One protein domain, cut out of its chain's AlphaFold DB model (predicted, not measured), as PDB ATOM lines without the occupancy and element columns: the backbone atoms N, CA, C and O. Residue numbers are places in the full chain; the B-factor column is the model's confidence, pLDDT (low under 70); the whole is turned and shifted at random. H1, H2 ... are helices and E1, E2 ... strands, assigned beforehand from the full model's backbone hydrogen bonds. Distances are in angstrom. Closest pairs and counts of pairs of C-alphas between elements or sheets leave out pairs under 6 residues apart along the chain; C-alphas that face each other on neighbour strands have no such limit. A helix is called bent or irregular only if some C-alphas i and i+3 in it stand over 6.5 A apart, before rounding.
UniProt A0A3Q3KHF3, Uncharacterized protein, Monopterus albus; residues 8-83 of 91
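AT A GLANCE: This is residues 8 to 83 of the 91 residues of an uncharacterized protein of Monopterus albus (UniProt A0A3Q3KHF3). A small twisted sheet of four strands makes the core, and it lies between two helices: short H1 grazes it near E1 and E4, and long H2 grazes it near E2 and E3 with its residues 56 to 64. A wide loop, residues 35 to 46, joins E2 to E3 on the side of the sheet where H1 lies. The printed part has 76 residues, with two named helices and four named strands in the order E1, H1, E2, E3, H2, E4; the class is mixed, helices and strands. The sheet's order is E1, E4, E2, E3, and it is mixed. The whole is compact, with a radius of gyration of the C-alphas of 12.5 A, and flat, spanning 37 by 30 by 16 A.

HOW THE PARTS SIT: In the sheet, E4, residues 77 to 82, and E2, residues 30 to 34, are inner strands. They are antiparallel at 165 degrees, with N 32 and O 79 at 2.8 A, within hydrogen-bond range. Edge strand E1, residues 8 to 12, is parallel to E4 at 31 degrees, with N 9 and O 78 at 2.8 A. Edge strand E3, residues 47 to 49, is antiparallel to E2 at 141 degrees, and the two form a hairpin, with N 47 and O 33 at 2.8 A. From edge to edge the strands' lines turn by 85 degrees. H2, residues 54 to 71, is on the sheet but only grazes it; its closest C-alphas to E3 are those of Ile 57 and Ile 49, 6.9 A apart. E3, H2 and E4 form a split strand-helix-strand unit, two strands running the same way with E2 between them, and its crossover is right-handed. H1, residues 17 to 22, also only grazes the sheet, with residues 17 to 20; the closest C-alphas of H1 and E4 are those of Cys 20 and Cys 81, 7.2 A apart. H1 and H2 are apart. In H1 every O i to N i+4 pair is within hydrogen-bond range, in H2 12 of 14.

IN THESE COORDINATES: E1 begins at C-alpha 8, (32.152, 2.317, -14.061), and is 13.6 A long. H1 is 8.5 A, E2 13.1 A and E3 6.5 A long. H2 is 25.4 A long and ends at C-alpha 71, (39.949, -14.807, -8.021). It has a kink of 34 degrees near residue 65 and is irregular, with C-alphas 67 and 70 at 7.4 A. E4, 15.8 A long, ends at C-alpha 82, (35.073, 14.186, -9.793).

THE WHOLE: The two C-alphas farthest apart are those of Gln 14 and Pro 70, at 36.7 A. The printed part has no cut. The link from E2 to E3 is long, with 12 residues. The mean pLDDT of the printed part is 77.7, and residues 37 to 45, 69 to 70 and 83 are under 70.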
ATOM      1  N   ALA A   8      31.742   0.953 -14.380       84.69
ATOM      2  CA  ALA A   8      32.152   2.317 -14.061       84.69
ATOM      3  C   ALA A   8      31.023   3.068 -13.337       84.69
ATOM      4  O   ALA A   8      29.855   2.934 -13.700       84.69
ATOM      5  N   GLY A   9      31.375   3.856 -12.327       85.25
ATOM      6  CA  GLY A   9      30.480   4.746 -11.597       85.25
ATOM      7  C   GLY A   9      31.151   6.094 -11.356       85.25
ATOM      8  O   GLY A   9      32.360   6.161 -11.142       85.25
ATOM      9  N   LYS A  10      30.365   7.169 -11.395       85.56
ATOM     10  CA  LYS A  10      30.805   8.511 -11.013       85.56
ATOM     11  C   LYS A  10      30.188   8.853  -9.665       85.56
ATOM     12  O   LYS A  10      28.996   8.626  -9.477       85.56
ATOM     13  N   VAL A  11      30.988   9.399  -8.761       84.38
ATOM     14  CA  VAL A  11      30.517   9.931  -7.482       84.38
ATOM     15  C   VAL A  11      30.746  11.432  -7.485       84.38
ATOM     16  O   VAL A  11      31.853  11.897  -7.767       84.38
ATOM     17  N   ASP A  12      29.680  12.175  -7.201       85.38
ATOM     18  CA  ASP A  12      29.761  13.604  -6.936       85.38
ATOM     19  C   ASP A  12      30.114  13.811  -5.463       85.38
ATOM     20  O   ASP A  12      29.296  13.600  -4.564       85.38
ATOM     21  N   CYS A  13      31.359  14.203  -5.219       81.31
ATOM     22  CA  CYS A  13      31.859  14.428  -3.872       81.31
ATOM     23  C   CYS A  13      31.408  15.760  -3.263       81.31
ATOM     24  O   CYS A  13      31.611  15.955  -2.068       81.31
ATOM     25  N   GLN A  14      30.784  16.648  -4.048       82.25
ATOM     26  CA  GLN A  14      30.115  17.841  -3.532       82.25
ATOM     27  C   GLN A  14      28.809  17.450  -2.831       82.25
ATOM     28  O   GLN A  14      28.564  17.861  -1.702       82.25
ATOM     29  N   ALA A  15      27.999  16.605  -3.473       85.44
ATOM     30  CA  ALA A  15      26.753  16.104  -2.893       85.44
ATOM     31  C   ALA A  15      26.987  15.007  -1.834       85.44
ATOM     32  O   ALA A  15      26.253  14.918  -0.852       85.44
ATOM     33  N   HIS A  16      28.020  14.175  -2.012       84.69
ATOM     34  CA  HIS A  16      28.298  13.008  -1.168       84.69
ATOM     35  C   HIS A  16      29.696  13.056  -0.538       84.69
ATOM     36  O   HIS A  16      30.495  12.123  -0.671       84.69
ATOM     37  N   TYR A  17      29.982  14.131   0.201       81.69
ATOM     38  CA  TYR A  17      31.269  14.334   0.877       81.69
ATOM     39  C   TYR A  17      31.684  13.141   1.754       81.69
ATOM     40  O   TYR A  17      32.813  12.659   1.657       81.69
ATOM     41  N   GLN A  18      30.756  12.598   2.550       84.81
ATOM     42  CA  GLN A  18      31.024  11.467   3.450       84.81
ATOM     43  C   GLN A  18      31.525  10.222   2.705       84.81
ATOM     44  O   GLN A  18      32.404   9.516   3.199       84.81
ATOM     45  N   THR A  19      31.000   9.948   1.505       83.38
ATOM     46  CA  THR A  19      31.435   8.814   0.679       83.38
ATOM     47  C   THR A  19      32.867   9.007   0.200       83.38
ATOM     48  O   THR A  19      33.662   8.071   0.250       83.38
ATOM     49  N   CYS A  20      33.224  10.220  -0.218       82.69
ATOM     50  CA  CYS A  20      34.560  10.518  -0.721       82.69
ATOM     51  C   CYS A  20      35.596  10.587   0.404       82.69
ATOM     52  O   CYS A  20      36.703  10.075   0.244       82.69
ATOM     53  N   GLN A  21      35.209  11.098   1.575       82.94
ATOM     54  CA  GLN A  21      36.029  11.064   2.781       82.94
ATOM     55  C   GLN A  21      36.257   9.624   3.267       82.94
ATOM     56  O   GLN A  21      37.395   9.239   3.522       82.94
ATOM     57  N   SER A  22      35.205   8.797   3.313       81.75
ATOM     58  CA  SER A  22      35.316   7.373   3.677       81.75
ATOM     59  C   SER A  22      36.157   6.586   2.675       81.75
ATOM     60  O   SER A  22      36.836   5.630   3.043       81.75
ATOM     61  N   ALA A  23      36.138   6.997   1.406       78.38
ATOM     62  CA  ALA A  23      36.991   6.452   0.363       78.38
ATOM     63  C   ALA A  23      38.420   7.027   0.386       78.38
ATOM     64  O   ALA A  23      39.213   6.651  -0.471       78.38
ATOM     65  N   GLY A  24      38.771   7.925   1.314       79.25
ATOM     66  CA  GLY A  24      40.105   8.524   1.408       79.25
ATOM     67  C   GLY A  24      40.487   9.334   0.166       79.25
ATOM     68  O   GLY A  24      41.611   9.223  -0.321       79.25
ATOM     69  N   ILE A  25      39.535  10.060  -0.420       80.81
ATOM     70  CA  ILE A  25      39.771  10.961  -1.552       80.81
ATOM     71  C   ILE A  25      40.242  12.303  -0.994       80.81
ATOM     72  O   ILE A  25      39.479  13.001  -0.332       80.81
ATOM     73  N   THR A  26      41.496  12.658  -1.257       76.94
ATOM     74  CA  THR A  26      42.103  13.915  -0.784       76.94
ATOM     75  C   THR A  26      42.307  14.941  -1.895       76.94
ATOM     76  O   THR A  26      42.450  16.126  -1.614       76.94
ATOM     77  N   ALA A  27      42.295  14.502  -3.155       77.19
ATOM     78  CA  ALA A  27      42.479  15.338  -4.333       77.19
ATOM     79  C   ALA A  27      41.499  14.935  -5.440       77.19
ATOM     80  O   ALA A  27      40.982  13.816  -5.460       77.19
ATOM     81  N   TYR A  28      41.260  15.843  -6.381       75.69
ATOM     82  CA  TYR A  28      40.322  15.631  -7.474       75.69
ATOM     83  C   TYR A  28      40.910  16.067  -8.825       75.69
ATOM     84  O   TYR A  28      41.720  16.994  -8.852       75.69
ATOM     85  N   PRO A  29      40.466  15.470  -9.947       79.44
ATOM     86  CA  PRO A  29      39.659  14.248 -10.032       79.44
ATOM     87  C   PRO A  29      40.470  13.013  -9.597       79.44
ATOM     88  O   PRO A  29      41.666  12.939  -9.857       79.44
ATOM     89  N   THR A  30      39.822  12.042  -8.950       83.19
ATOM     90  CA  THR A  30      40.446  10.780  -8.516       83.19
ATOM     91  C   THR A  30      39.725   9.582  -9.124       83.19
ATOM     92  O   THR A  30      38.497   9.512  -9.101       83.19
ATOM     93  N   VAL A  31      40.488   8.603  -9.614       86.88
ATOM     94  CA  VAL A  31      39.972   7.320 -10.103       86.88
ATOM     95  C   VAL A  31      40.387   6.209  -9.140       86.88
ATOM     96  O   VAL A  31      41.565   6.077  -8.807       86.88
ATOM     97  N   ARG A  32      39.420   5.399  -8.696       84.75
ATOM     98  CA  ARG A  32      39.653   4.229  -7.843       84.75
ATOM     99  C   ARG A  32      39.108   2.948  -8.463       84.75
ATOM    100  O   ARG A  32      37.974   2.911  -8.949       84.75
ATOM    101  N   PHE A  33      39.894   1.884  -8.381       85.06
ATOM    102  CA  PHE A  33      39.536   0.539  -8.815       85.06
ATOM    103  C   PHE A  33      39.214  -0.356  -7.612       85.06
ATOM    104  O   PHE A  33      39.982  -0.455  -6.662       85.06
ATOM    105  N   TYR A  34      38.061  -1.019  -7.643       82.12
ATOM    106  CA  TYR A  34      37.575  -1.883  -6.568       82.12
ATOM    107  C   TYR A  34      37.408  -3.318  -7.085       82.12
ATOM    108  O   TYR A  34      36.368  -3.644  -7.683       82.12
ATOM    109  N   PRO A  35      38.402  -4.195  -6.851       76.62
ATOM    110  CA  PRO A  35      38.282  -5.611  -7.161       76.62
ATOM    111  C   PRO A  35      37.393  -6.333  -6.136       76.62
ATOM    112  O   PRO A  35      37.452  -6.074  -4.935       76.62
ATOM    113  N   HIS A  36      36.545  -7.257  -6.599       71.94
ATOM    114  CA  HIS A  36      35.678  -8.057  -5.728       71.94
ATOM    115  C   HIS A  36      36.174  -9.504  -5.616       71.94
ATOM    116  O   HIS A  36      35.736 -10.393  -6.347       71.94
ATOM    117  N   LEU A  37      37.087  -9.741  -4.674       67.44
ATOM    118  CA  LEU A  37      37.791 -11.021  -4.499       67.44
ATOM    119  C   LEU A  37      37.018 -12.061  -3.659       67.44
ATOM    120  O   LEU A  37      37.559 -13.093  -3.267       67.44
ATOM    121  N   GLY A  38      35.737 -11.817  -3.361       56.50
ATOM    122  CA  GLY A  38      34.877 -12.749  -2.620       56.50
ATOM    123  C   GLY A  38      35.185 -12.872  -1.123       56.50
ATOM    124  O   GLY A  38      34.439 -13.534  -0.406       56.50
ATOM    125  N   THR A  39      36.227 -12.209  -0.615       55.84
ATOM    126  CA  THR A  39      36.375 -11.955   0.816       55.84
ATOM    127  C   THR A  39      35.507 -10.750   1.171       55.84
ATOM    128  O   THR A  39      35.492  -9.729   0.489       55.84
ATOM    129  N   ARG A  40      34.740 -10.861   2.256       51.56
ATOM    130  CA  ARG A  40      33.797  -9.835   2.745       51.56
ATOM    131  C   ARG A  40      34.463  -8.498   3.115       51.56
ATOM    132  O   ARG A  40      33.782  -7.572   3.545       51.56
ATOM    133  N   ARG A  41      35.787  -8.396   2.972       48.66
ATOM    134  CA  ARG A  41      36.531  -7.148   3.053       48.66
ATOM    135  C   ARG A  41      36.549  -6.530   1.667       48.66
ATOM    136  O   ARG A  41      37.396  -6.831   0.840       48.66
ATOM    137  N   TYR A  42      35.606  -5.621   1.458       53.00
ATOM    138  CA  TYR A  42      35.862  -4.439   0.652       53.00
ATOM    139  C   TYR A  42      37.197  -3.873   1.159       53.00
ATOM    140  O   TYR A  42      37.240  -3.322   2.261       53.00
ATOM    141  N   GLU A  43      38.310  -4.156   0.474       54.25
ATOM    142  CA  GLU A  43      39.591  -3.547   0.815       54.25
ATOM    143  C   GLU A  43      39.342  -2.047   0.831       54.25
ATOM    144  O   GLU A  43      38.854  -1.462  -0.137       54.25
ATOM    145  N   ARG A  44      39.493  -1.476   2.026       54.75
ATOM    146  CA  ARG A  44      38.726  -0.319   2.505       54.75
ATOM    147  C   ARG A  44      39.028   0.986   1.760       54.75
ATOM    148  O   ARG A  44      38.477   2.019   2.107       54.75
ATOM    149  N   GLY A  45      39.859   0.941   0.729       60.41
ATOM    150  CA  GLY A  45      40.174   2.070  -0.122       60.41
ATOM    151  C   GLY A  45      40.773   1.597  -1.431       60.41
ATOM    152  O   GLY A  45      41.973   1.765  -1.600       60.41
ATOM    153  N   GLY A  46      39.938   1.028  -2.314       72.38
ATOM    154  CA  GLY A  46      40.299   0.503  -3.640       72.38
ATOM    155  C   GLY A  46      41.410   1.264  -4.368       72.38
ATOM    156  O   GLY A  46      41.578   2.467  -4.183       72.38
ATOM    157  N   GLU A  47      42.175   0.554  -5.182       80.38
ATOM    158  CA  GLU A  47      43.454   0.996  -5.735       80.38
ATOM    159  C   GLU A  47      43.344   2.329  -6.483       80.38
ATOM    160  O   GLU A  47      42.460   2.531  -7.319       80.38
ATOM    161  N   TYR A  48      44.241   3.258  -6.149       80.44
ATOM    162  CA  TYR A  48      44.312   4.566  -6.787       80.44
ATOM    163  C   TYR A  48      44.960   4.446  -8.164       80.44
ATOM    164  O   TYR A  48      46.050   3.893  -8.296       80.44
ATOM    165  N   ILE A  49      44.309   5.019  -9.175       84.25
ATOM    166  CA  ILE A  49      44.869   5.143 -10.518       84.25
ATOM    167  C   ILE A  49      45.291   6.599 -10.702       84.25
ATOM    168  O   ILE A  49      44.459   7.506 -10.725       84.25
ATOM    169  N   ASN A  50      46.600   6.819 -10.811       80.00
ATOM    170  CA  ASN A  50      47.208   8.143 -10.967       80.00
ATOM    171  C   ASN A  50      47.121   8.694 -12.398       80.00
ATOM    172  O   ASN A  50      47.387   9.877 -12.615       80.00
ATOM    173  N   SER A  51      46.757   7.858 -13.369       83.06
ATOM    174  CA  SER A  51      46.609   8.289 -14.751       83.06
ATOM    175  C   SER A  51      45.304   9.048 -14.969       83.06
ATOM    176  O   SER A  51      44.247   8.664 -14.472       83.06
ATOM    177  N   ARG A  52      45.390  10.127 -15.749       80.00
ATOM    178  CA  ARG A  52      44.244  10.923 -16.216       80.00
ATOM    179  C   ARG A  52      43.825  10.547 -17.637       80.00
ATOM    180  O   ARG A  52      42.799  11.018 -18.117       80.00
ATOM    181  N   ASP A  53      44.614   9.699 -18.291       84.81
ATOM    182  CA  ASP A  53      44.400   9.287 -19.668       84.81
ATOM    183  C   ASP A  53      43.442   8.103 -19.731       84.81
ATOM    184  O   ASP A  53      43.686   7.059 -19.126       84.81
ATOM    185  N   ALA A  54      42.356   8.234 -20.494       82.12
ATOM    186  CA  ALA A  54      41.328   7.198 -20.571       82.12
ATOM    187  C   ALA A  54      41.878   5.858 -21.091       82.12
ATOM    188  O   ALA A  54      41.444   4.798 -20.633       82.12
ATOM    189  N   ASN A  55      42.843   5.906 -22.014       87.69
ATOM    190  CA  ASN A  55      43.497   4.718 -22.563       87.69
ATOM    191  C   ASN A  55      44.388   4.048 -21.515       87.69
ATOM    192  O   ASN A  55      44.233   2.861 -21.249       87.69
ATOM    193  N   VAL A  56      45.235   4.831 -20.844       87.31
ATOM    194  CA  VAL A  56      46.134   4.322 -19.801       87.31
ATOM    195  C   VAL A  56      45.336   3.748 -18.631       87.31
ATOM    196  O   VAL A  56      45.633   2.649 -18.183       87.31
ATOM    197  N   ILE A  57      44.275   4.430 -18.183       84.81
ATOM    198  CA  ILE A  57      43.362   3.906 -17.157       84.81
ATOM    199  C   ILE A  57      42.773   2.565 -17.609       84.81
ATOM    200  O   ILE A  57      42.727   1.615 -16.827       84.81
ATOM    201  N   ALA A  58      42.320   2.476 -18.864       86.06
ATOM    202  CA  ALA A  58      41.737   1.249 -19.383       86.06
ATOM    203  C   ALA A  58      42.741   0.091 -19.412       86.06
ATOM    204  O   ALA A  58      42.387  -1.031 -19.049       86.06
ATOM    205  N   ASP A  59      43.983   0.365 -19.792       88.88
ATOM    206  CA  ASP A  59      45.037  -0.640 -19.867       88.88
ATOM    207  C   ASP A  59      45.520  -1.072 -18.478       88.88
ATOM    208  O   ASP A  59      45.643  -2.271 -18.230       88.88
ATOM    209  N   THR A  60      45.666  -0.140 -17.530       87.12
ATOM    210  CA  THR A  60      45.961  -0.461 -16.122       87.12
ATOM    211  C   THR A  60      44.885  -1.375 -15.529       87.12
ATOM    212  O   THR A  60      45.198  -2.426 -14.967       87.12
ATOM    213  N   ILE A  61      43.607  -1.037 -15.734       84.88
ATOM    214  CA  ILE A  61      42.478  -1.851 -15.262       84.88
ATOM    215  C   ILE A  61      42.493  -3.241 -15.905       84.88
ATOM    216  O   ILE A  61      42.226  -4.226 -15.219       84.88
ATOM    217  N   ARG A  62      42.802  -3.351 -17.204       85.56
ATOM    218  CA  ARG A  62      42.920  -4.649 -17.892       85.56
ATOM    219  C   ARG A  62      44.044  -5.501 -17.323       85.56
ATOM    220  O   ARG A  62      43.838  -6.695 -17.121       85.56
ATOM    221  N   GLN A  63      45.200  -4.908 -17.038       85.81
ATOM    222  CA  GLN A  63      46.313  -5.633 -16.426       85.81
ATOM    223  C   GLN A  63      45.932  -6.170 -15.040       85.81
ATOM    224  O   GLN A  63      46.129  -7.353 -14.760       85.81
ATOM    225  N   GLN A  64      45.307  -5.344 -14.197       80.81
ATOM    226  CA  GLN A  64      44.794  -5.783 -12.893       80.81
ATOM    227  C   GLN A  64      43.722  -6.864 -13.032       80.81
ATOM    228  O   GLN A  64      43.747  -7.861 -12.313       80.81
ATOM    229  N   LEU A  65      42.796  -6.701 -13.978       80.12
ATOM    230  CA  LEU A  65      41.775  -7.694 -14.289       80.12
ATOM    231  C   LEU A  65      42.384  -9.041 -14.653       80.12
ATOM    232  O   LEU A  65      41.910 -10.046 -14.147       80.12
ATOM    233  N   GLN A  66      43.414  -9.089 -15.495       82.12
ATOM    234  CA  GLN A  66      44.059 -10.350 -15.868       82.12
ATOM    235  C   GLN A  66      44.696 -11.037 -14.657       82.12
ATOM    236  O   GLN A  66      44.534 -12.244 -14.483       82.12
ATOM    237  N   HIS A  67      45.346 -10.268 -13.783       79.19
ATOM    238  CA  HIS A  67      45.982 -10.802 -12.580       79.19
ATOM    239  C   HIS A  67      44.962 -11.299 -11.538       79.19
ATOM    240  O   HIS A  67      45.179 -12.303 -10.859       79.19
ATOM    241  N   LEU A  68      43.814 -10.624 -11.429       74.44
ATOM    242  CA  LEU A  68      42.775 -10.909 -10.434       74.44
ATOM    243  C   LEU A  68      41.640 -11.795 -10.968       74.44
ATOM    244  O   LEU A  68      40.875 -12.338 -10.174       74.44
ATOM    245  N   SER A  69      41.530 -11.964 -12.289       69.50
ATOM    246  CA  SER A  69      40.539 -12.781 -13.008       69.50
ATOM    247  C   SER A  69      40.296 -14.151 -12.364       69.50
ATOM    248  O   SER A  69      39.140 -14.438 -12.045       69.50
ATOM    249  N   PRO A  70      41.326 -14.964 -12.038       69.69
ATOM    250  CA  PRO A  70      41.103 -16.278 -11.427       69.69
ATOM    251  C   PRO A  70      40.489 -16.217 -10.016       69.69
ATOM    252  O   PRO A  70      40.086 -17.241  -9.468       69.69
ATOM    253  N   ARG A  71      40.436 -15.034  -9.392       70.00
ATOM    254  CA  ARG A  71      39.949 -14.807  -8.021       70.00
ATOM    255  C   ARG A  71      38.686 -13.937  -7.963       70.00
ATOM    256  O   ARG A  71      38.037 -13.884  -6.918       70.00
ATOM    257  N   LEU A  72      38.326 -13.257  -9.051       71.44
ATOM    258  CA  LEU A  72      37.178 -12.353  -9.123       71.44
ATOM    259  C   LEU A  72      35.879 -13.150  -9.270       71.44
ATOM    260  O   LEU A  72      35.595 -13.734 -10.310       71.44
ATOM    261  N   ARG A  73      35.049 -13.132  -8.224       70.88
ATOM    262  CA  ARG A  73      33.711 -13.752  -8.254       70.88
ATOM    263  C   ARG A  73      32.663 -12.859  -8.931       70.88
ATOM    264  O   ARG A  73      31.686 -13.359  -9.479       70.88
ATOM    265  N   ASN A  74      32.876 -11.539  -8.920       75.94
ATOM    266  CA  ASN A  74      31.970 -10.546  -9.503       75.94
ATOM    267  C   ASN A  74      32.732  -9.541 -10.374       75.94
ATOM    268  O   ASN A  74      33.919  -9.298 -10.170       75.94
ATOM    269  N   LYS A  75      32.004  -8.882 -11.288       73.12
ATOM    270  CA  LYS A  75      32.537  -7.787 -12.112       73.12
ATOM    271  C   LYS A  75      33.072  -6.656 -11.219       73.12
ATOM    272  O   LYS A  75      32.295  -6.143 -10.402       73.12
ATOM    273  N   PRO A  76      34.342  -6.245 -11.368       77.81
ATOM    274  CA  PRO A  76      34.917  -5.189 -10.546       77.81
ATOM    275  C   PRO A  76      34.284  -3.831 -10.848       77.81
ATOM    276  O   PRO A  76      33.713  -3.602 -11.923       77.81
ATOM    277  N   LYS A  77      34.357  -2.934  -9.861       78.50
ATOM    278  CA  LYS A  77      33.786  -1.585  -9.934       78.50
ATOM    279  C   LYS A  77      34.903  -0.552 -10.026       78.50
ATOM    280  O   LYS A  77      35.865  -0.612  -9.276       78.50
ATOM    281  N   VAL A  78      34.753   0.415 -10.912       81.69
ATOM    282  CA  VAL A  78      35.633   1.570 -11.068       81.69
ATOM    283  C   VAL A  78      34.830   2.781 -10.628       81.69
ATOM    284  O   VAL A  78      33.776   3.044 -11.204       81.69
ATOM    285  N   THR A  79      35.298   3.498  -9.615       81.12
ATOM    286  CA  THR A  79      34.641   4.716  -9.136       81.12
ATOM    287  C   THR A  79      35.506   5.914  -9.472       81.12
ATOM    288  O   THR A  79      36.675   5.965  -9.101       81.12
ATOM    289  N   VAL A  80      34.920   6.886 -10.160       82.25
ATOM    290  CA  VAL A  80      35.558   8.164 -10.462       82.25
ATOM    291  C   VAL A  80      34.933   9.227  -9.574       82.25
ATOM    292  O   VAL A  80      33.744   9.524  -9.687       82.25
ATOM    293  N   CYS A  81      35.744   9.787  -8.690       81.44
ATOM    294  CA  CYS A  81      35.389  10.925  -7.862       81.44
ATOM    295  C   CYS A  81      35.809  12.193  -8.597       81.44
ATOM    296  O   CYS A  81      36.998  12.507  -8.696       81.44
ATOM    297  N   LEU A  82      34.830  12.909  -9.137       74.06
ATOM    298  CA  LEU A  82      35.073  14.186  -9.793       74.06
ATOM    299  C   LEU A  82      34.872  15.309  -8.769       74.06
ATOM    300  O   LEU A  82      33.871  15.305  -8.053       74.06
ATOM    301  N   HIS A  83      35.786  16.281  -8.721       67.06
ATOM    302  CA  HIS A  83      35.390  17.609  -8.255       67.06
ATOM    303  C   HIS A  83      34.682  18.296  -9.403       67.06
ATOM    304  O   HIS A  83      35.246  18.441 -10.487       67.06
TER     305      HIS A  83